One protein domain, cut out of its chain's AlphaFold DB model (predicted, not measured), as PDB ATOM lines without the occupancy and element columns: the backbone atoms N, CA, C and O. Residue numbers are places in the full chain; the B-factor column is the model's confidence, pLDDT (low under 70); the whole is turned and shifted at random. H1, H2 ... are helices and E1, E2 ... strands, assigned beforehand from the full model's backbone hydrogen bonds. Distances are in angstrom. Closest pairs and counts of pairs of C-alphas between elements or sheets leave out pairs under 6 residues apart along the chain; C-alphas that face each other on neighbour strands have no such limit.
ATOM      1  N   LYS A   3      49.587  16.722 -33.509       87.75
ATOM      2  CA  LYS A   3      48.742  16.511 -34.696       87.75
ATOM      3  C   LYS A   3      48.980  17.596 -35.735       87.75
ATOM      4  O   LYS A   3      49.272  18.739 -35.386       87.75
ATOM      5  N   CYS A   4      48.855  17.242 -37.010       89.50
ATOM      6  CA  CYS A   4      48.928  18.210 -38.096       89.50
ATOM      7  C   CYS A   4      47.686  19.110 -38.100       89.50
ATOM      8  O   CYS A   4      46.565  18.613 -38.178       89.50
ATOM      9  N   LEU A   5      47.894  20.430 -38.092       90.62
ATOM     10  CA  LEU A   5      46.817  21.427 -38.094       90.62
ATOM     11  C   LEU A   5      45.891  21.315 -39.320       90.62
ATOM     12  O   LEU A   5      44.702  21.602 -39.224       90.62
ATOM     13  N   TYR A   6      46.424  20.882 -40.465       92.69
ATOM     14  CA  TYR A   6      45.655  20.781 -41.705       92.69
ATOM     15  C   TYR A   6      44.765  19.529 -41.760       92.69
ATOM     16  O   TYR A   6      43.551  19.663 -41.866       92.69
ATOM     17  N   CYS A   7      45.360  18.332 -41.654       92.00
ATOM     18  CA  CYS A   7      44.691  17.040 -41.904       92.00
ATOM     19  C   CYS A   7      44.495  16.160 -40.654       92.00
ATOM     20  O   CYS A   7      44.120  14.995 -40.763       92.00
ATOM     21  N   ASN A   8      44.819  16.667 -39.460       92.12
ATOM     22  CA  ASN A   8      44.677  15.971 -38.173       92.12
ATOM     23  C   ASN A   8      45.497  14.675 -37.991       92.12
ATOM     24  O   ASN A   8      45.299  13.960 -37.008       92.12
ATOM     25  N   ARG A   9      46.415  14.343 -38.908       89.88
ATOM     26  CA  ARG A   9      47.274  13.155 -38.769       89.88
ATOM     27  C   ARG A   9      48.281  13.319 -37.640       89.88
ATOM     28  O   ARG A   9      48.827  14.407 -37.443       89.88
ATOM     29  N   ASP A  10      48.573  12.218 -36.959       89.12
ATOM     30  CA  ASP A  10      49.596  12.181 -35.923       89.12
ATOM     31  C   ASP A  10      51.000  12.359 -36.511       89.12
ATOM     32  O   ASP A  10      51.380  11.750 -37.513       89.12
ATOM     33  N   ILE A  11      51.797  13.192 -35.848       86.81
ATOM     34  CA  ILE A  11      53.184  13.486 -36.192       86.81
ATOM     35  C   ILE A  11      54.064  12.763 -35.179       86.81
ATOM     36  O   ILE A  11      54.159  13.165 -34.016       86.81
ATOM     37  N   LYS A  12      54.700  11.677 -35.635       81.06
ATOM     38  CA  LYS A  12      55.634  10.885 -34.821       81.06
ATOM     39  C   LYS A  12      56.914  11.663 -34.503       81.06
ATOM     40  O   LYS A  12      57.356  11.642 -33.362       81.06
ATOM     41  N   SER A  13      57.465  12.376 -35.487       81.44
ATOM     42  CA  SER A  13      58.637  13.242 -35.322       81.44
ATOM     43  C   SER A  13      58.444  14.547 -36.106       81.44
ATOM     44  O   SER A  13      58.182  14.484 -37.312       81.44
ATOM     45  N   PRO A  14      58.497  15.728 -35.460       80.62
ATOM     46  CA  PRO A  14      58.372  17.010 -36.145       80.62
ATOM     47  C   PRO A  14      59.559  17.246 -37.085       80.62
ATOM     48  O   PRO A  14      60.713  17.175 -36.670       80.62
ATOM     49  N   ASN A  15      59.287  17.567 -38.350       84.00
ATOM     50  CA  ASN A  15      60.327  17.954 -39.297       84.00
ATOM     51  C   ASN A  15      60.522  19.475 -39.260       84.00
ATOM     52  O   ASN A  15      59.686  20.217 -39.778       84.00
ATOM     53  N   ASN A  16      61.639  19.938 -38.696       83.38
ATOM     54  CA  ASN A  16      61.949  21.368 -38.594       83.38
ATOM     55  C   ASN A  16      62.050  22.073 -39.957       83.38
ATOM     56  O   ASN A  16      61.757  23.260 -40.036       83.38
ATOM     57  N   LYS A  17      62.375  21.362 -41.047       84.69
ATOM     58  CA  LYS A  17      62.393  21.950 -42.404       84.69
ATOM     59  C   LYS A  17      61.001  22.360 -42.893       84.69
ATOM     60  O   LYS A  17      60.866  23.207 -43.771       84.69
ATOM     61  N   LEU A  18      59.963  21.730 -42.344       85.44
ATOM     62  CA  LEU A  18      58.572  22.013 -42.670       85.44
ATOM     63  C   LEU A  18      57.909  22.954 -41.657       85.44
ATOM     64  O   LEU A  18      56.750  23.309 -41.856       85.44
ATOM     65  N   ALA A  19      58.607  23.340 -40.586       86.50
ATOM     66  CA  ALA A  19      58.046  24.192 -39.549       86.50
ATOM     67  C   ALA A  19      57.656  25.564 -40.115       86.50
ATOM     68  O   ALA A  19      58.385  26.157 -40.910       86.50
ATOM     69  N   ILE A  20      56.502  26.059 -39.678       87.25
ATOM     70  CA  ILE A  20      56.000  27.394 -39.993       87.25
ATOM     71  C   ILE A  20      56.047  28.207 -38.703       87.25
ATOM     72  O   ILE A  20      55.435  27.814 -37.704       87.25
ATOM     73  N   LYS A  21      56.760  29.335 -38.724       84.69
ATOM     74  CA  LYS A  21      56.751  30.298 -37.620       84.69
ATOM     75  C   LYS A  21      55.463  31.116 -37.724       84.69
ATOM     76  O   LYS A  21      55.274  31.824 -38.708       84.69
ATOM     77  N   TYR A  22      54.555  30.953 -36.765       79.12
ATOM     78  CA  TYR A  22      53.251  31.623 -36.787       79.12
ATOM     79  C   TYR A  22      53.211  32.845 -35.873       79.12
ATOM     80  O   TYR A  22      52.651  33.872 -36.244       79.12
ATOM     81  N   ASP A  23      53.816  32.723 -34.697       76.12
ATOM     82  CA  ASP A  23      53.939  33.793 -33.711       76.12
ATOM     83  C   ASP A  23      55.244  33.589 -32.932       76.12
ATOM     84  O   ASP A  23      55.837  32.506 -33.012       76.12
ATOM     85  N   ASP A  24      55.690  34.576 -32.151       70.50
ATOM     86  CA  ASP A  24      56.977  34.485 -31.433       70.50
ATOM     87  C   ASP A  24      57.065  33.277 -30.486       70.50
ATOM     88  O   ASP A  24      58.148  32.740 -30.259       70.50
ATOM     89  N   ASN A  25      55.911  32.767 -30.043       72.12
ATOM     90  CA  ASN A  25      55.805  31.609 -29.157       72.12
ATOM     91  C   ASN A  25      55.193  30.362 -29.820       72.12
ATOM     92  O   ASN A  25      54.941  29.370 -29.132       72.12
ATOM     93  N   MET A  26      54.914  30.376 -31.133       80.50
ATOM     94  CA  MET A  26      54.171  29.290 -31.782       80.50
ATOM     95  C   MET A  26      54.761  28.863 -33.127       80.50
ATOM     96  O   MET A  26      54.668  29.563 -34.135       80.50
ATOM     97  N   ASN A  27      55.274  27.630 -33.145       84.88
ATOM     98  CA  ASN A  27      55.667  26.928 -34.363       84.88
ATOM     99  C   ASN A  27      54.615  25.877 -34.722       84.88
ATOM    100  O   ASN A  27      54.296  24.994 -33.916       84.88
ATOM    101  N   ILE A  28      54.115  25.946 -35.953       86.19
ATOM    102  CA  ILE A  28      53.208  24.953 -36.523       86.19
ATOM    103  C   ILE A  28      54.052  23.912 -37.251       86.19
ATOM    104  O   ILE A  28      54.901  24.244 -38.076       86.19
ATOM    105  N   TYR A  29      53.803  22.640 -36.953       88.38
ATOM    106  CA  TYR A  29      54.510  21.519 -37.564       88.38
ATOM    107  C   TYR A  29      53.539  20.759 -38.474       88.38
ATOM    108  O   TYR A  29      52.689  20.021 -37.974       88.38
ATOM    109  N   PRO A  30      53.595  20.953 -39.800       88.75
ATOM    110  CA  PRO A  30      52.814  20.166 -40.744       88.75
ATOM    111  C   PRO A  30      53.420  18.770 -40.944       88.75
ATOM    112  O   PRO A  30      54.619  18.561 -40.773       88.75
ATOM    113  N   CYS A  31      52.593  17.793 -41.330       90.75
ATOM    114  CA  CYS A  31      53.059  16.421 -41.564       90.75
ATOM    115  C   CYS A  31      53.689  16.203 -42.951       90.75
ATOM    116  O   CYS A  31      54.388  15.213 -43.148       90.75
ATOM    117  N   ARG A  32      53.391  17.073 -43.927       91.62
ATOM    118  CA  ARG A  32      53.820  16.987 -45.337       91.62
ATOM    119  C   ARG A  32      53.965  18.389 -45.934       91.62
ATOM    120  O   ARG A  32      53.372  19.330 -45.408       91.62
ATOM    121  N   ALA A  33      54.695  18.508 -47.046       91.12
ATOM    122  CA  ALA A  33      54.877  19.772 -47.768       91.12
ATOM    123  C   ALA A  33      53.545  20.382 -48.247       91.12
ATOM    124  O   ALA A  33      53.308  21.560 -48.027       91.12
ATOM    125  N   GLU A  34      52.622  19.570 -48.764       92.00
ATOM    126  CA  GLU A  34      51.279  20.030 -49.166       92.00
ATOM    127  C   GLU A  34      50.501  20.663 -47.998       92.00
ATOM    128  O   GLU A  34      49.847  21.693 -48.140       92.00
ATOM    129  N   CYS A  35      50.592  20.066 -46.802       91.56
ATOM    130  CA  CYS A  35      49.957  20.619 -45.606       91.56
ATOM    131  C   CYS A  35      50.595  21.950 -45.198       91.56
ATOM    132  O   CYS A  35      49.894  22.815 -44.686       91.56
ATOM    133  N   LYS A  36      51.909  22.105 -45.410       92.56
ATOM    134  CA  LYS A  36      52.619  23.361 -45.160       92.56
ATOM    135  C   LYS A  36      52.065  24.466 -46.059       92.56
ATOM    136  O   LYS A  36      51.597  25.472 -45.542       92.56
ATOM    137  N   GLU A  37      52.024  24.216 -47.365       93.25
ATOM    138  CA  GLU A  37      51.534  25.166 -48.369       93.25
ATOM    139  C   GLU A  37      50.101  25.628 -48.063       93.25
ATOM    140  O   GLU A  37      49.814  26.822 -48.053       93.25
ATOM    141  N   LYS A  38      49.201  24.699 -47.710       92.94
ATOM    142  CA  LYS A  38      47.810  25.038 -47.362       92.94
ATOM    143  C   LYS A  38      47.676  25.858 -46.081       92.94
ATOM    144  O   LYS A  38      46.775  26.693 -45.985       92.94
ATOM    145  N   ILE A  39      48.538  25.623 -45.094       91.50
ATOM    146  CA  ILE A  39      48.555  26.417 -43.861       91.50
ATOM    147  C   ILE A  39      49.115  27.814 -44.149       91.50
ATOM    148  O   ILE A  39      48.532  28.794 -43.693       91.50
ATOM    149  N   GLU A  40      50.191  27.928 -44.929       92.38
ATOM    150  CA  GLU A  40      50.775  29.215 -45.337       92.38
ATOM    151  C   GLU A  40      49.790  30.046 -46.172       92.38
ATOM    152  O   GLU A  40      49.601  31.230 -45.895       92.38
ATOM    153  N   GLU A  41      49.074  29.420 -47.112       92.06
ATOM    154  CA  GLU A  41      48.009  30.063 -47.892       92.06
ATOM    155  C   GLU A  41      46.911  30.635 -46.980       92.06
ATOM    156  O   GLU A  41      46.452  31.766 -47.162       92.06
ATOM    157  N   TYR A  42      46.502  29.877 -45.958       91.12
ATOM    158  CA  TYR A  42      45.531  30.348 -44.975       91.12
ATOM    159  C   TYR A  42      46.072  31.503 -44.125       91.12
ATOM    160  O   TYR A  42      45.345  32.467 -43.888       91.12
ATOM    161  N   ILE A  43      47.335  31.440 -43.688       90.50
ATOM    162  CA  ILE A  43      47.978  32.517 -42.920       90.50
ATOM    163  C   ILE A  43      47.995  33.810 -43.737       90.50
ATOM    164  O   ILE A  43      47.605  34.854 -43.216       90.50
ATOM    165  N   ALA A  44      48.360  33.734 -45.020       91.00
ATOM    166  CA  ALA A  44      48.360  34.885 -45.921       91.00
ATOM    167  C   ALA A  44      46.957  35.499 -46.083       91.00
ATOM    168  O   ALA A  44      46.803  36.717 -46.113       91.00
ATOM    169  N   LYS A  45      45.912  34.661 -46.122       92.12
ATOM    170  CA  LYS A  45      44.504  35.078 -46.254       92.12
ATOM    171  C   LYS A  45      43.801  35.348 -44.914       92.12
ATOM    172  O   LYS A  45      42.611  35.665 -44.901       92.12
ATOM    173  N   LYS A  46      44.500  35.259 -43.777       87.62
ATOM    174  CA  LYS A  46      43.925  35.440 -42.430       87.62
ATOM    175  C   LYS A  46      43.151  36.762 -42.258       87.62
ATOM    176  O   LYS A  46      42.078  36.710 -41.652       87.62
ATOM    177  N   PRO A  47      43.607  37.924 -42.776       89.88
ATOM    178  CA  PRO A  47      42.836  39.169 -42.688       89.88
ATOM    179  C   PRO A  47      41.485  39.068 -43.400       89.88
ATOM    180  O   PRO A  47      40.462  39.459 -42.841       89.88
ATOM    181  N   THR A  48      41.469  38.466 -44.593       91.81
ATOM    182  CA  THR A  48      40.245  38.213 -45.359       91.81
ATOM    183  C   THR A  48      39.308  37.293 -44.588       91.81
ATOM    184  O   THR A  48      38.148  37.636 -44.407       91.81
ATOM    185  N   TYR A  49      39.801  36.173 -44.050       91.38
ATOM    186  CA  TYR A  49      38.976  35.259 -43.252       91.38
ATOM    187  C   TYR A  49      38.398  35.917 -41.996       91.38
ATOM    188  O   TYR A  49      37.248  35.660 -41.652       91.38
ATOM    189  N   LYS A  50      39.148  36.812 -41.341       91.31
ATOM    190  CA  LYS A  50      38.645  37.581 -40.196       91.31
ATOM    191  C   LYS A  50      37.504  38.514 -40.602       91.31
ATOM    192  O   LYS A  50      36.510  38.588 -39.887       91.31
ATOM    193  N   PHE A  51      37.643  39.208 -41.730       93.81
ATOM    194  CA  PHE A  51      36.584  40.063 -42.264       93.81
ATOM    195  C   PHE A  51      35.340  39.250 -42.632       93.81
ATOM    196  O   PHE A  51      34.243  39.590 -42.202       93.81
ATOM    197  N   ILE A  52      35.521  38.139 -43.351       93.94
ATOM    198  CA  ILE A  52      34.419  37.252 -43.733       93.94
ATOM    199  C   ILE A  52      33.701  36.700 -42.498       93.94
ATOM    200  O   ILE A  52      32.484  36.751 -42.452       93.94
ATOM    201  N   ASN A  53      34.420  36.281 -41.455       93.31
ATOM    202  CA  ASN A  53      33.793  35.802 -40.221       93.31
ATOM    203  C   ASN A  53      32.959  36.892 -39.516       93.31
ATOM    204  O   ASN A  53      31.955  36.591 -38.882       93.31
ATOM    205  N   ILE A  54      33.362  38.166 -39.595       93.88
ATOM    206  CA  ILE A  54      32.544  39.278 -39.075       93.88
ATOM    207  C   ILE A  54      31.292  39.451 -39.937       93.88
ATOM    208  O   ILE A  54      30.199  39.607 -39.396       93.88
ATOM    209  N   LEU A  55      31.448  39.404 -41.262       94.44
ATOM    210  CA  LEU A  55      30.337  39.494 -42.202       94.44
ATOM    211  C   LEU A  55      29.319  38.364 -41.984       94.44
ATOM    212  O   LEU A  55      28.130  38.652 -41.922       94.44
ATOM    213  N   GLU A  56      29.777  37.125 -41.790       92.69
ATOM    214  CA  GLU A  56      28.932  35.962 -41.474       92.69
ATOM    215  C   GLU A  56      28.119  36.195 -40.194       92.69
ATOM    216  O   GLU A  56      26.909  35.999 -40.160       92.69
ATOM    217  N   VAL A  57      28.743  36.711 -39.130       92.69
ATOM    218  CA  VAL A  57      28.015  37.019 -37.887       92.69
ATOM    219  C   VAL A  57      26.959  38.105 -38.109       92.69
ATOM    220  O   VAL A  57      25.840  37.981 -37.612       92.69
ATOM    221  N   LEU A  58      27.284  39.162 -38.858       94.50
ATOM    222  CA  LEU A  58      26.340  40.245 -39.147       94.50
ATOM    223  C   LEU A  58      25.166  39.769 -40.008       94.50
ATOM    224  O   LEU A  58      24.023  40.119 -39.715       94.50
ATOM    225  N   LEU A  59      25.430  38.960 -41.037       94.12
ATOM    226  CA  LEU A  59      24.395  38.384 -41.891       94.12
ATOM    227  C   LEU A  59      23.534  37.383 -41.117       94.12
ATOM    228  O   LEU A  59      22.312  37.480 -41.168       94.12
ATOM    229  N   GLY A  60      24.135  36.490 -40.329       90.81
ATOM    230  CA  GLY A  60      23.405  35.542 -39.489       90.81
ATOM    231  C   GLY A  60      22.474  36.239 -38.490       90.81
ATOM    232  O   GLY A  60      21.283  35.925 -38.420       90.81
ATOM    233  N   VAL A  61      22.975  37.244 -37.761       93.56
ATOM    234  CA  VAL A  61      22.157  38.045 -36.828       93.56
ATOM    235  C   VAL A  61      21.087  38.845 -37.575       93.56
ATOM    236  O   VAL A  61      19.933  38.874 -37.144       93.56
ATOM    237  N   GLY A  62      21.436  39.450 -38.713       93.12
ATOM    238  CA  GLY A  62      20.496  40.186 -39.558       93.12
ATOM    239  C   GLY A  62      19.358  39.303 -40.071       93.12
ATOM    240  O   GLY A  62      18.194  39.691 -39.999       93.12
ATOM    241  N   GLY A  63      19.665  38.080 -40.504       91.12
ATOM    242  CA  GLY A  63      18.680  37.104 -40.964       91.12
ATOM    243  C   GLY A  63      17.707  36.694 -39.859       91.12
ATOM    244  O   GLY A  63      16.494  36.669 -40.083       91.12
ATOM    245  N   ILE A  64      18.213  36.458 -38.643       89.44
ATOM    246  CA  ILE A  64      17.381  36.176 -37.463       89.44
ATOM    247  C   ILE A  64      16.485  37.376 -37.131       89.44
ATOM    248  O   ILE A  64      15.291  37.203 -36.885       89.44
ATOM    249  N   PHE A  65      17.021  38.599 -37.163       93.75
ATOM    250  CA  PHE A  65      16.243  39.810 -36.904       93.75
ATOM    251  C   PHE A  65      15.113  40.001 -37.929       93.75
ATOM    252  O   PHE A  65      13.969  40.261 -37.545       93.75
ATOM    253  N   CYS A  66      15.398  39.812 -39.222       92.69
ATOM    254  CA  CYS A  66      14.385  39.842 -40.277       92.69
ATOM    255  C   CYS A  66      13.295  38.788 -40.042       92.69
ATOM    256  O   CYS A  66      12.110  39.086 -40.196       92.69
ATOM    257  N   PHE A  67      13.679  37.576 -39.628       87.38
ATOM    258  CA  PHE A  67      12.731  36.506 -39.326       87.38
ATOM    259  C   PHE A  67      11.802  36.878 -38.162       87.38
ATOM    260  O   PHE A  67      10.581  36.798 -38.301       87.38
ATOM    261  N   LEU A  68      12.360  37.357 -37.044       91.19
ATOM    262  CA  LEU A  68      11.588  37.786 -35.869       91.19
ATOM    263  C   LEU A  68      10.668  38.975 -36.171       91.19
ATOM    264  O   LEU A  68       9.559  39.053 -35.643       91.19
ATOM    265  N   SER A  69      11.090  39.859 -37.074       92.19
ATOM    266  CA  SER A  69      10.300  41.009 -37.529       92.19
ATOM    267  C   SER A  69       9.192  40.634 -38.520       92.19
ATOM    268  O   SER A  69       8.467  41.514 -38.977       92.19
ATOM    269  N   LYS A  70       9.035  39.342 -38.846       88.50
ATOM    270  CA  LYS A  70       8.100  38.799 -39.850       88.50
ATOM    271  C   LYS A  70       8.412  39.216 -41.294       88.50
ATOM    272  O   LYS A  70       7.554  39.127 -42.167       88.50
ATOM    273  N   TRP A  71       9.647  39.629 -41.577       90.12
ATOM    274  CA  TRP A  71      10.114  39.943 -42.930       90.12
ATOM    275  C   TRP A  71      10.671  38.671 -43.577       90.12
ATOM    276  O   TRP A  71      11.877  38.522 -43.776       90.12
ATOM    277  N   THR A  72       9.784  37.719 -43.875       84.00
ATOM    278  CA  THR A  72      10.149  36.346 -44.266       84.00
ATOM    279  C   THR A  72      11.021  36.280 -45.522       84.00
ATOM    280  O   THR A  72      11.999  35.537 -45.539       84.00
ATOM    281  N   ILE A  73      10.719  37.081 -46.551       86.94
ATOM    282  CA  ILE A  73      11.508  37.114 -47.795       86.94
ATOM    283  C   ILE A  73      12.905  37.687 -47.530       86.94
ATOM    284  O   ILE A  73      13.902  37.103 -47.950       86.94
ATOM    285  N   ALA A  74      12.995  38.792 -46.781       89.69
ATOM    286  CA  ALA A  74      14.281  39.389 -46.426       89.69
ATOM    287  C   ALA A  74      15.136  38.419 -45.596       89.69
ATOM    288  O   ALA A  74      16.321  38.261 -45.871       89.69
ATOM    289  N   ALA A  75      14.527  37.702 -44.644       90.62
ATOM    290  CA  ALA A  75      15.211  36.686 -43.852       90.62
ATOM    291  C   ALA A  75      15.789  35.560 -44.726       90.62
ATOM    292  O   ALA A  75      16.947  35.192 -44.555       90.62
ATOM    293  N   GLN A  76      15.016  35.048 -45.694       89.25
ATOM    294  CA  GLN A  76      15.482  34.013 -46.628       89.25
ATOM    295  C   GLN A  76      16.659  34.495 -47.481       89.25
ATOM    296  O   GLN A  76      17.636  33.769 -47.634       89.25
ATOM    297  N   VAL A  77      16.589  35.723 -48.007       91.31
ATOM    298  CA  VAL A  77      17.670  36.305 -48.814       91.31
ATOM    299  C   VAL A  77      18.937  36.477 -47.978       91.31
ATOM    300  O   VAL A  77      20.002  36.033 -48.394       91.31
ATOM    301  N   VAL A  78      18.828  37.071 -46.787       93.75
ATOM    302  CA  VAL A  78      19.984  37.329 -45.918       93.75
ATOM    303  C   VAL A  78      20.644  36.022 -45.470       93.75
ATOM    304  O   VAL A  78      21.855  35.878 -45.620       93.75
ATOM    305  N   LEU A  79      19.863  35.041 -45.001       91.25
ATOM    306  CA  LEU A  79      20.389  33.726 -44.605       91.25
ATOM    307  C   LEU A  79      20.931  32.926 -45.800       91.25
ATOM    308  O   LEU A  79      21.858  32.134 -45.647       91.25
ATOM    309  N   GLY A  80      20.378  33.133 -46.998       92.75
ATOM    310  CA  GLY A  80      20.874  32.517 -48.228       92.75
ATOM    311  C   GLY A  80      22.243  33.060 -48.624       92.75
ATOM    312  O   GLY A  80      23.145  32.284 -48.935       92.75
ATOM    313  N   ILE A  81      22.420  34.383 -48.554       93.88
ATOM    314  CA  ILE A  81      23.720  35.031 -48.771       93.88
ATOM    315  C   ILE A  81      24.723  34.551 -47.719       93.88
ATOM    316  O   ILE A  81      25.831  34.169 -48.086       93.88
ATOM    317  N   ASP A  82      24.333  34.505 -46.444       92.94
ATOM    318  CA  ASP A  82      25.188  34.015 -45.356       92.94
ATOM    319  C   ASP A  82      25.693  32.587 -45.624       92.94
ATOM    320  O   ASP A  82      26.895  32.317 -45.623       92.94
ATOM    321  N   ALA A  83      24.787  31.678 -45.989       93.25
ATOM    322  CA  ALA A  83      25.144  30.302 -46.314       93.25
ATOM    323  C   ALA A  83      26.086  30.197 -47.529       93.25
ATOM    324  O   ALA A  83      27.005  29.374 -47.527       93.25
ATOM    325  N   LEU A  84      25.906  31.036 -48.557       94.44
ATOM    326  CA  LEU A  84      26.826  31.096 -49.699       94.44
ATOM    327  C   LEU A  84      28.221  31.576 -49.286       94.44
ATOM    328  O   LEU A  84      29.219  31.021 -49.750       94.44
ATOM    329  N   VAL A  85      28.302  32.567 -48.398       94.06
ATOM    330  CA  VAL A  85      29.577  33.059 -47.862       94.06
ATOM    331  C   VAL A  85      30.304  31.939 -47.111       94.06
ATOM    332  O   VAL A  85      31.458  31.657 -47.444       94.06
ATOM    333  N   ILE A  86      29.615  31.209 -46.225       93.19
ATOM    334  CA  ILE A  86      30.175  30.051 -45.500       93.19
ATOM    335  C   ILE A  86      30.660  28.967 -46.477       93.19
ATOM    336  O   ILE A  86      31.715  28.353 -46.280       93.19
ATOM    337  N   PHE A  87      29.915  28.715 -47.556       93.19
ATOM    338  CA  PHE A  87      30.285  27.716 -48.559       93.19
ATOM    339  C   PHE A  87      31.575  28.079 -49.311       93.19
ATOM    340  O   PHE A  87      32.440  27.216 -49.530       93.19
ATOM    341  N   LEU A  88      31.706  29.350 -49.704       93.69
ATOM    342  CA  LEU A  88      32.850  29.881 -50.448       93.69
ATOM    343  C   LEU A  88      34.087  30.056 -49.558       93.69
ATOM    344  O   LEU A  88      35.207  29.781 -49.999       93.69
ATOM    345  N   PHE A  89      33.894  30.435 -48.295       94.12
ATOM    346  CA  PHE A  89      34.959  30.705 -47.329       94.12
ATOM    347  C   PHE A  89      34.861  29.802 -46.090       94.12
ATOM    348  O   PHE A  89      34.852  30.280 -44.960       94.12
ATOM    349  N   PRO A  90      34.931  28.470 -46.249       92.50
ATOM    350  CA  PRO A  90      34.614  27.518 -45.181       92.50
ATOM    351  C   PRO A  90      35.633  27.490 -44.028       92.50
ATOM    352  O   PRO A  90      35.452  26.764 -43.051       92.50
ATOM    353  N   LEU A  91      36.723  28.253 -44.148       93.81
ATOM    354  CA  LEU A  91      37.760  28.428 -43.132       93.81
ATOM    355  C   LEU A  91      37.652  29.769 -42.389       93.81
ATOM    356  O   LEU A  91      38.497  30.036 -41.538       93.81
ATOM    357  N   ALA A  92      36.648  30.606 -42.679       91.00
ATOM    358  CA  ALA A  92      36.456  31.892 -42.007       91.00
ATOM    359  C   ALA A  92      36.336  31.729 -40.480       91.00
ATOM    360  O   ALA A  92      37.051  32.395 -39.732       91.00
ATOM    361  N   GLY A  93      35.555  30.744 -40.026       86.25
ATOM    362  CA  GLY A  93      35.422  30.387 -38.609       86.25
ATOM    363  C   GLY A  93      36.555  29.527 -38.022       86.25
ATOM    364  O   GLY A  93      36.466  29.099 -36.868       86.25
ATOM    365  N   PHE A  94      37.618  29.224 -38.781       91.31
ATOM    366  CA  PHE A  94      38.709  28.376 -38.295       91.31
ATOM    367  C   PHE A  94      39.537  29.079 -37.211       91.31
ATOM    368  O   PHE A  94      39.956  30.226 -37.362       91.31
ATOM    369  N   LYS A  95      39.839  28.355 -36.128       85.75
ATOM    370  CA  LYS A  95      40.711  28.820 -35.041       85.75
ATOM    371  C   LYS A  95      41.940  27.926 -34.965       85.75
ATOM    372  O   LYS A  95      41.805  26.729 -34.737       85.75
ATOM    373  N   MET A  96      43.133  28.513 -35.067       80.56
ATOM    374  CA  MET A  96      44.397  27.758 -35.023       80.56
ATOM    375  C   MET A  96      44.630  27.001 -33.707       80.56
ATOM    376  O   MET A  96      45.205  25.920 -33.728       80.56
ATOM    377  N   ASN A  97      44.130  27.525 -32.584       78.56
ATOM    378  CA  ASN A  97      44.163  26.850 -31.275       78.56
ATOM    379  C   ASN A  97      42.896  26.012 -31.009       78.56
ATOM    380  O   ASN A  97      42.600  25.658 -29.868       78.56
ATOM    381  N   GLY A  98      42.088  25.770 -32.042       75.12
ATOM    382  CA  GLY A  98      40.858  24.996 -31.953       75.12
ATOM    383  C   GLY A  98      41.107  23.491 -31.846       75.12
ATOM    384  O   GLY A  98      42.209  22.994 -32.057       75.12
ATOM    385  N   LYS A  99      40.041  22.745 -31.536       81.12
ATOM    386  CA  LYS A  99      40.073  21.271 -31.490       81.12
ATOM    387  C   LYS A  99      40.017  20.617 -32.876       81.12
ATOM    388  O   LYS A  99      40.337  19.440 -33.004       81.12
ATOM    389  N   LEU A 100      39.555  21.357 -33.882       87.44
ATOM    390  CA  LEU A 100      39.360  20.866 -35.242       87.44
ATOM    391  C   LEU A 100      40.569  21.201 -36.108       87.44
ATOM    392  O   LEU A 100      41.168  22.263 -35.962       87.44
ATOM    393  N   SER A 101      40.892  20.300 -37.030       92.50
ATOM    394  CA  SER A 101      41.820  20.585 -38.126       92.50
ATOM    395  C   SER A 101      41.153  21.414 -39.225       92.50
ATOM    396  O   SER A 101      39.926  21.448 -39.329       92.50
ATOM    397  N   MET A 102      41.952  22.054 -40.081       92.75
ATOM    398  CA  MET A 102      41.430  22.870 -41.184       92.75
ATOM    399  C   MET A 102      40.536  22.063 -42.131       92.75
ATOM    400  O   MET A 102      39.506  22.561 -42.573       92.75
ATOM    401  N   GLU A 103      40.899  20.817 -42.437       93.00
ATOM    402  CA  GLU A 103      40.109  19.953 -43.315       93.00
ATOM    403  C   GLU A 103      38.761  19.583 -42.682       93.00
ATOM    404  O   GLU A 103      37.721  19.653 -43.340       93.00
ATOM    405  N   GLN A 104      38.756  19.285 -41.379       93.06
ATOM    406  CA  GLN A 104      37.518  19.038 -40.637       93.06
ATOM    407  C   GLN A 104      36.629  20.280 -40.600       93.06
ATOM    408  O   GLN A 104      35.443  20.178 -40.906       93.06
ATOM    409  N   THR A 105      37.190  21.452 -40.290       93.06
ATOM    410  CA  THR A 105      36.439  22.714 -40.306       93.06
ATOM    411  C   THR A 105      35.885  23.004 -41.693       93.06
ATOM    412  O   THR A 105      34.705  23.303 -41.817       93.06
ATOM    413  N   LYS A 106      36.682  22.826 -42.750       93.88
ATOM    414  CA  LYS A 106      36.232  23.026 -44.130       93.88
ATOM    415  C   LYS A 106      35.024  22.152 -44.473       93.88
ATOM    416  O   LYS A 106      34.053  22.643 -45.048       93.88
ATOM    417  N   ASN A 107      35.094  20.865 -44.141       93.81
ATOM    418  CA  ASN A 107      34.023  19.917 -44.439       93.81
ATOM    419  C   ASN A 107      32.768  20.212 -43.610       93.81
ATOM    420  O   ASN A 107      31.665  20.200 -44.150       93.81
ATOM    421  N   GLN A 108      32.937  20.545 -42.328       93.12
ATOM    422  CA  GLN A 108      31.833  20.904 -41.445       93.12
ATOM    423  C   GLN A 108      31.132  22.188 -41.910       93.12
ATOM    424  O   GLN A 108      29.914  22.178 -42.066       93.12
ATOM    425  N   SER A 109      31.877  23.255 -42.207       92.81
ATOM    426  CA  SER A 109      31.316  24.518 -42.704       92.81
ATOM    427  C   SER A 109      30.549  24.321 -44.011       92.81
ATOM    428  O   SER A 109      29.424  24.793 -44.144       92.81
ATOM    429  N   ARG A 110      31.100  23.554 -44.963       93.56
ATOM    430  CA  ARG A 110      30.399  23.235 -46.217       93.56
ATOM    431  C   ARG A 110      29.125  22.437 -45.986       93.56
ATOM    432  O   ARG A 110      28.112  22.735 -46.607       93.56
ATOM    433  N   SER A 111      29.167  21.448 -45.096       94.56
ATOM    434  CA  SER A 111      27.978  20.674 -44.745       94.56
ATOM    435  C   SER A 111      26.898  21.560 -44.129       94.56
ATOM    436  O   SER A 111      25.735  21.412 -44.482       94.56
ATOM    437  N   ILE A 112      27.271  22.491 -43.246       91.56
ATOM    438  CA  ILE A 112      26.340  23.451 -42.641       91.56
ATOM    439  C   ILE A 112      25.731  24.351 -43.718       91.56
ATOM    440  O   ILE A 112      24.510  24.467 -43.791       91.56
ATOM    441  N   ALA A 113      26.559  24.928 -44.590       93.31
ATOM    442  CA  ALA A 113      26.098  25.801 -45.662       93.31
ATOM    443  C   ALA A 113      25.103  25.103 -46.599       93.31
ATOM    444  O   ALA A 113      24.038  25.646 -46.884       93.31
ATOM    445  N   ILE A 114      25.411  23.877 -47.036       94.06
ATOM    446  CA  ILE A 114      24.512  23.086 -47.891       94.06
ATOM    447  C   ILE A 114      23.183  22.822 -47.176       94.06
ATOM    448  O   ILE A 114      22.127  22.989 -47.783       94.06
ATOM    449  N   SER A 115      23.219  22.455 -45.893       93.31
ATOM    450  CA  SER A 115      22.005  22.227 -45.103       93.31
ATOM    451  C   SER A 115      21.140  23.484 -44.993       93.31
ATOM    452  O   SER A 115      19.922  23.394 -45.143       93.31
ATOM    453  N   ILE A 116      21.744  24.659 -44.781       90.81
ATOM    454  CA  ILE A 116      21.013  25.934 -44.724       90.81
ATOM    455  C   ILE A 116      20.402  26.265 -46.091       90.81
ATOM    456  O   ILE A 116      19.220  26.593 -46.165       90.81
ATOM    457  N   LEU A 117      21.164  26.125 -47.180       93.06
ATOM    458  CA  LEU A 117      20.665  26.380 -48.536       93.06
ATOM    459  C   LEU A 117      19.496  25.456 -48.892       93.06
ATOM    460  O   LEU A 117      18.476  25.923 -49.397       93.06
ATOM    461  N   ALA A 118      19.606  24.163 -48.581       92.81
ATOM    462  CA  ALA A 118      18.526  23.205 -48.794       92.81
ATOM    463  C   ALA A 118      17.277  23.571 -47.976       92.81
ATOM    464  O   ALA A 118      16.166  23.544 -48.504       92.81
ATOM    465  N   PHE A 119      17.455  23.964 -46.712       90.44
ATOM    466  CA  PHE A 119      16.355  24.407 -45.857       90.44
ATOM    467  C   PHE A 119      15.642  25.640 -46.423       90.44
ATOM    468  O   PHE A 119      14.412  25.656 -46.485       90.44
ATOM    469  N   ILE A 120      16.393  26.642 -46.892       89.25
ATOM    470  CA  ILE A 120      15.824  27.845 -47.512       89.25
ATOM    471  C   ILE A 120      15.006  27.468 -48.745       89.25
ATOM    472  O   ILE A 120      13.849  27.862 -48.831       89.25
ATOM    473  N   VAL A 121      15.550  26.643 -49.647       89.31
ATOM    474  CA  VAL A 121      14.828  26.186 -50.847       89.31
ATOM    475  C   VAL A 121      13.513  25.496 -50.477       89.31
ATOM    476  O   VAL A 121      12.469  25.828 -51.039       89.31
ATOM    477  N   ILE A 122      13.534  24.577 -49.507       89.12
ATOM    478  CA  ILE A 122      12.331  23.862 -49.055       89.12
ATOM    479  C   ILE A 122      11.285  24.846 -48.518       89.12
ATOM    480  O   ILE A 122      10.122  24.793 -48.922       89.12
ATOM    481  N   ILE A 123      11.684  25.766 -47.637       85.75
ATOM    482  CA  ILE A 123      10.766  26.737 -47.032       85.75
ATOM    483  C   ILE A 123      10.205  27.703 -48.076       85.75
ATOM    484  O   ILE A 123       9.008  27.989 -48.053       85.75
ATOM    485  N   THR A 124      11.022  28.175 -49.017       84.62
ATOM    486  CA  THR A 124      10.571  29.051 -50.104       84.62
ATOM    487  C   THR A 124       9.528  28.353 -50.978       84.62
ATOM    488  O   THR A 124       8.478  28.933 -51.254       84.62
ATOM    489  N   VAL A 125       9.750  27.088 -51.356       86.06
ATOM    490  CA  VAL A 125       8.771  26.300 -52.129       86.06
ATOM    491  C   VAL A 125       7.456  26.133 -51.360       86.06
ATOM    492  O   VAL A 125       6.380  26.313 -51.933       86.06
ATOM    493  N   LEU A 126       7.521  25.819 -50.063       85.94
ATOM    494  CA  LEU A 126       6.327  25.677 -49.224       85.94
ATOM    495  C   LEU A 126       5.554  26.995 -49.085       85.94
ATOM    496  O   LEU A 126       4.327  26.985 -49.173       85.94
ATOM    497  N   TYR A 127       6.259  28.116 -48.927       81.75
ATOM    498  CA  TYR A 127       5.669  29.449 -48.829       81.75
ATOM    499  C   TYR A 127       4.879  29.820 -50.092       81.75
ATOM    500  O   TYR A 127       3.703  30.170 -50.009       81.75
ATOM    501  N   PHE A 128       5.472  29.655 -51.280       79.88
ATOM    502  CA  PHE A 128       4.771  29.938 -52.538       79.88
ATOM    503  C   PHE A 128       3.593  28.993 -52.791       79.88
ATOM    504  O   PHE A 128       2.559  29.423 -53.299       79.88
ATOM    505  N   LYS A 129       3.698  27.723 -52.378       82.12
ATOM    506  CA  LYS A 129       2.583  26.769 -52.469       82.12
ATOM    507  C   LYS A 129       1.395  27.151 -51.577       82.12
ATOM    508  O   LYS A 129       0.268  26.783 -51.898       82.12
ATOM    509  N   GLN A 130       1.632  27.842 -50.460       73.81
ATOM    510  CA  GLN A 130       0.572  28.327 -49.571       73.81
ATOM    511  C   GLN A 130      -0.096  29.605 -50.082       73.81
ATOM    512  O   GLN A 130      -1.294  29.745 -49.895       73.81
ATOM    513  N   ILE A 131       0.649  30.506 -50.728       68.19
ATOM    514  CA  ILE A 131       0.106  31.767 -51.273       68.19
ATOM    515  C   ILE A 131      -0.652  31.549 -52.588       68.19
ATOM    516  O   ILE A 131      -1.576  32.291 -52.897       68.19
ATOM    517  N   GLY A 132      -0.264  30.545 -53.377       58.59
ATOM    518  CA  GLY A 132      -0.948  30.187 -54.624       58.59
ATOM    519  C   GLY A 132      -2.257  29.404 -54.445       58.59
ATOM    520  O   GLY A 132      -2.773  28.885 -55.433       58.59
ATOM    521  N   LYS A 133      -2.751  29.264 -53.211       50.16
ATOM    522  CA  LYS A 133      -4.062  28.703 -52.858       50.16
ATOM    523  C   LYS A 133      -4.934  29.795 -52.263       50.16
ATOM    524  O   LYS A 133      -6.154  29.729 -52.514       50.16
TER     525      LYS A 133
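Overview. This is residues 3 to 133 of the 133 residues of an uncharacterized protein of Clostridioides difficile (UniProt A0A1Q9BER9). A long rod: three long helices run back and forth side by side, H3 between H2 and H4, and a small head at one end holds residues 3 to 19, the strand hairpin E1 and E2, and the short helix H1. At the other end the tip of H4 sticks out, with residues 128 to 133 standing free. The printed part has 131 residues, in the order E1, E2, H1, H2, H3, H4; the two-stranded sheet is antiparallel and the class is mostly helix. The whole is loose, with a radius of gyration of the C-alphas of 19.1 A and spans of 67 by 24 by 20 A.

Arrangement. E1, residues 20 to 23, and E2, residues 26 to 28, form an antiparallel hairpin at 153 degrees, with N 20 and O 28 2.9 A apart, within hydrogen-bond range. The closest C-alphas of E1 and H1, residues 33 to 44, are those of Ile 20 and Lys 36, 7.4 A apart. H1 and H2, residues 46 to 68, meet only through their link. H2 and H3, residues 72 to 88, form a helical hairpin; they touch, closest at the C-alphas of Gly 63 and Ala 75, 4.5 A, at a shallow tilt of 20 degrees, opposite ways. H3 and H4, residues 102 to 131, form another, closest at the C-alphas of Ala 83 and Ala 113, 4.6 A, with a shallow tilt of 24 degrees, opposite ways. H2 and H4 are apart; H1 and H4 are only just apart, 8.4 A at the closest. In H1, H2, H3 and H4 every O i to N i+4 pair is within hydrogen-bond range.

Along the chain. E1 begins at C-alpha 20 (56.000, 27.394, -39.993). H1 is 16.6 A long, H2 33.1 A, H3 24.4 A and H4 43.5 A, ending at C-alpha 131 (0.106, 31.767, -51.273).

Size, cuts and confidence. The C-alphas of Asn 16 and Lys 133, the two farthest apart, are 67.9 A apart. The printed part has no cut, and the link from H3 to H4, 13 residues, is long. The mean pLDDT of the printed part is 88.6; residues 131 to 133 are under 70.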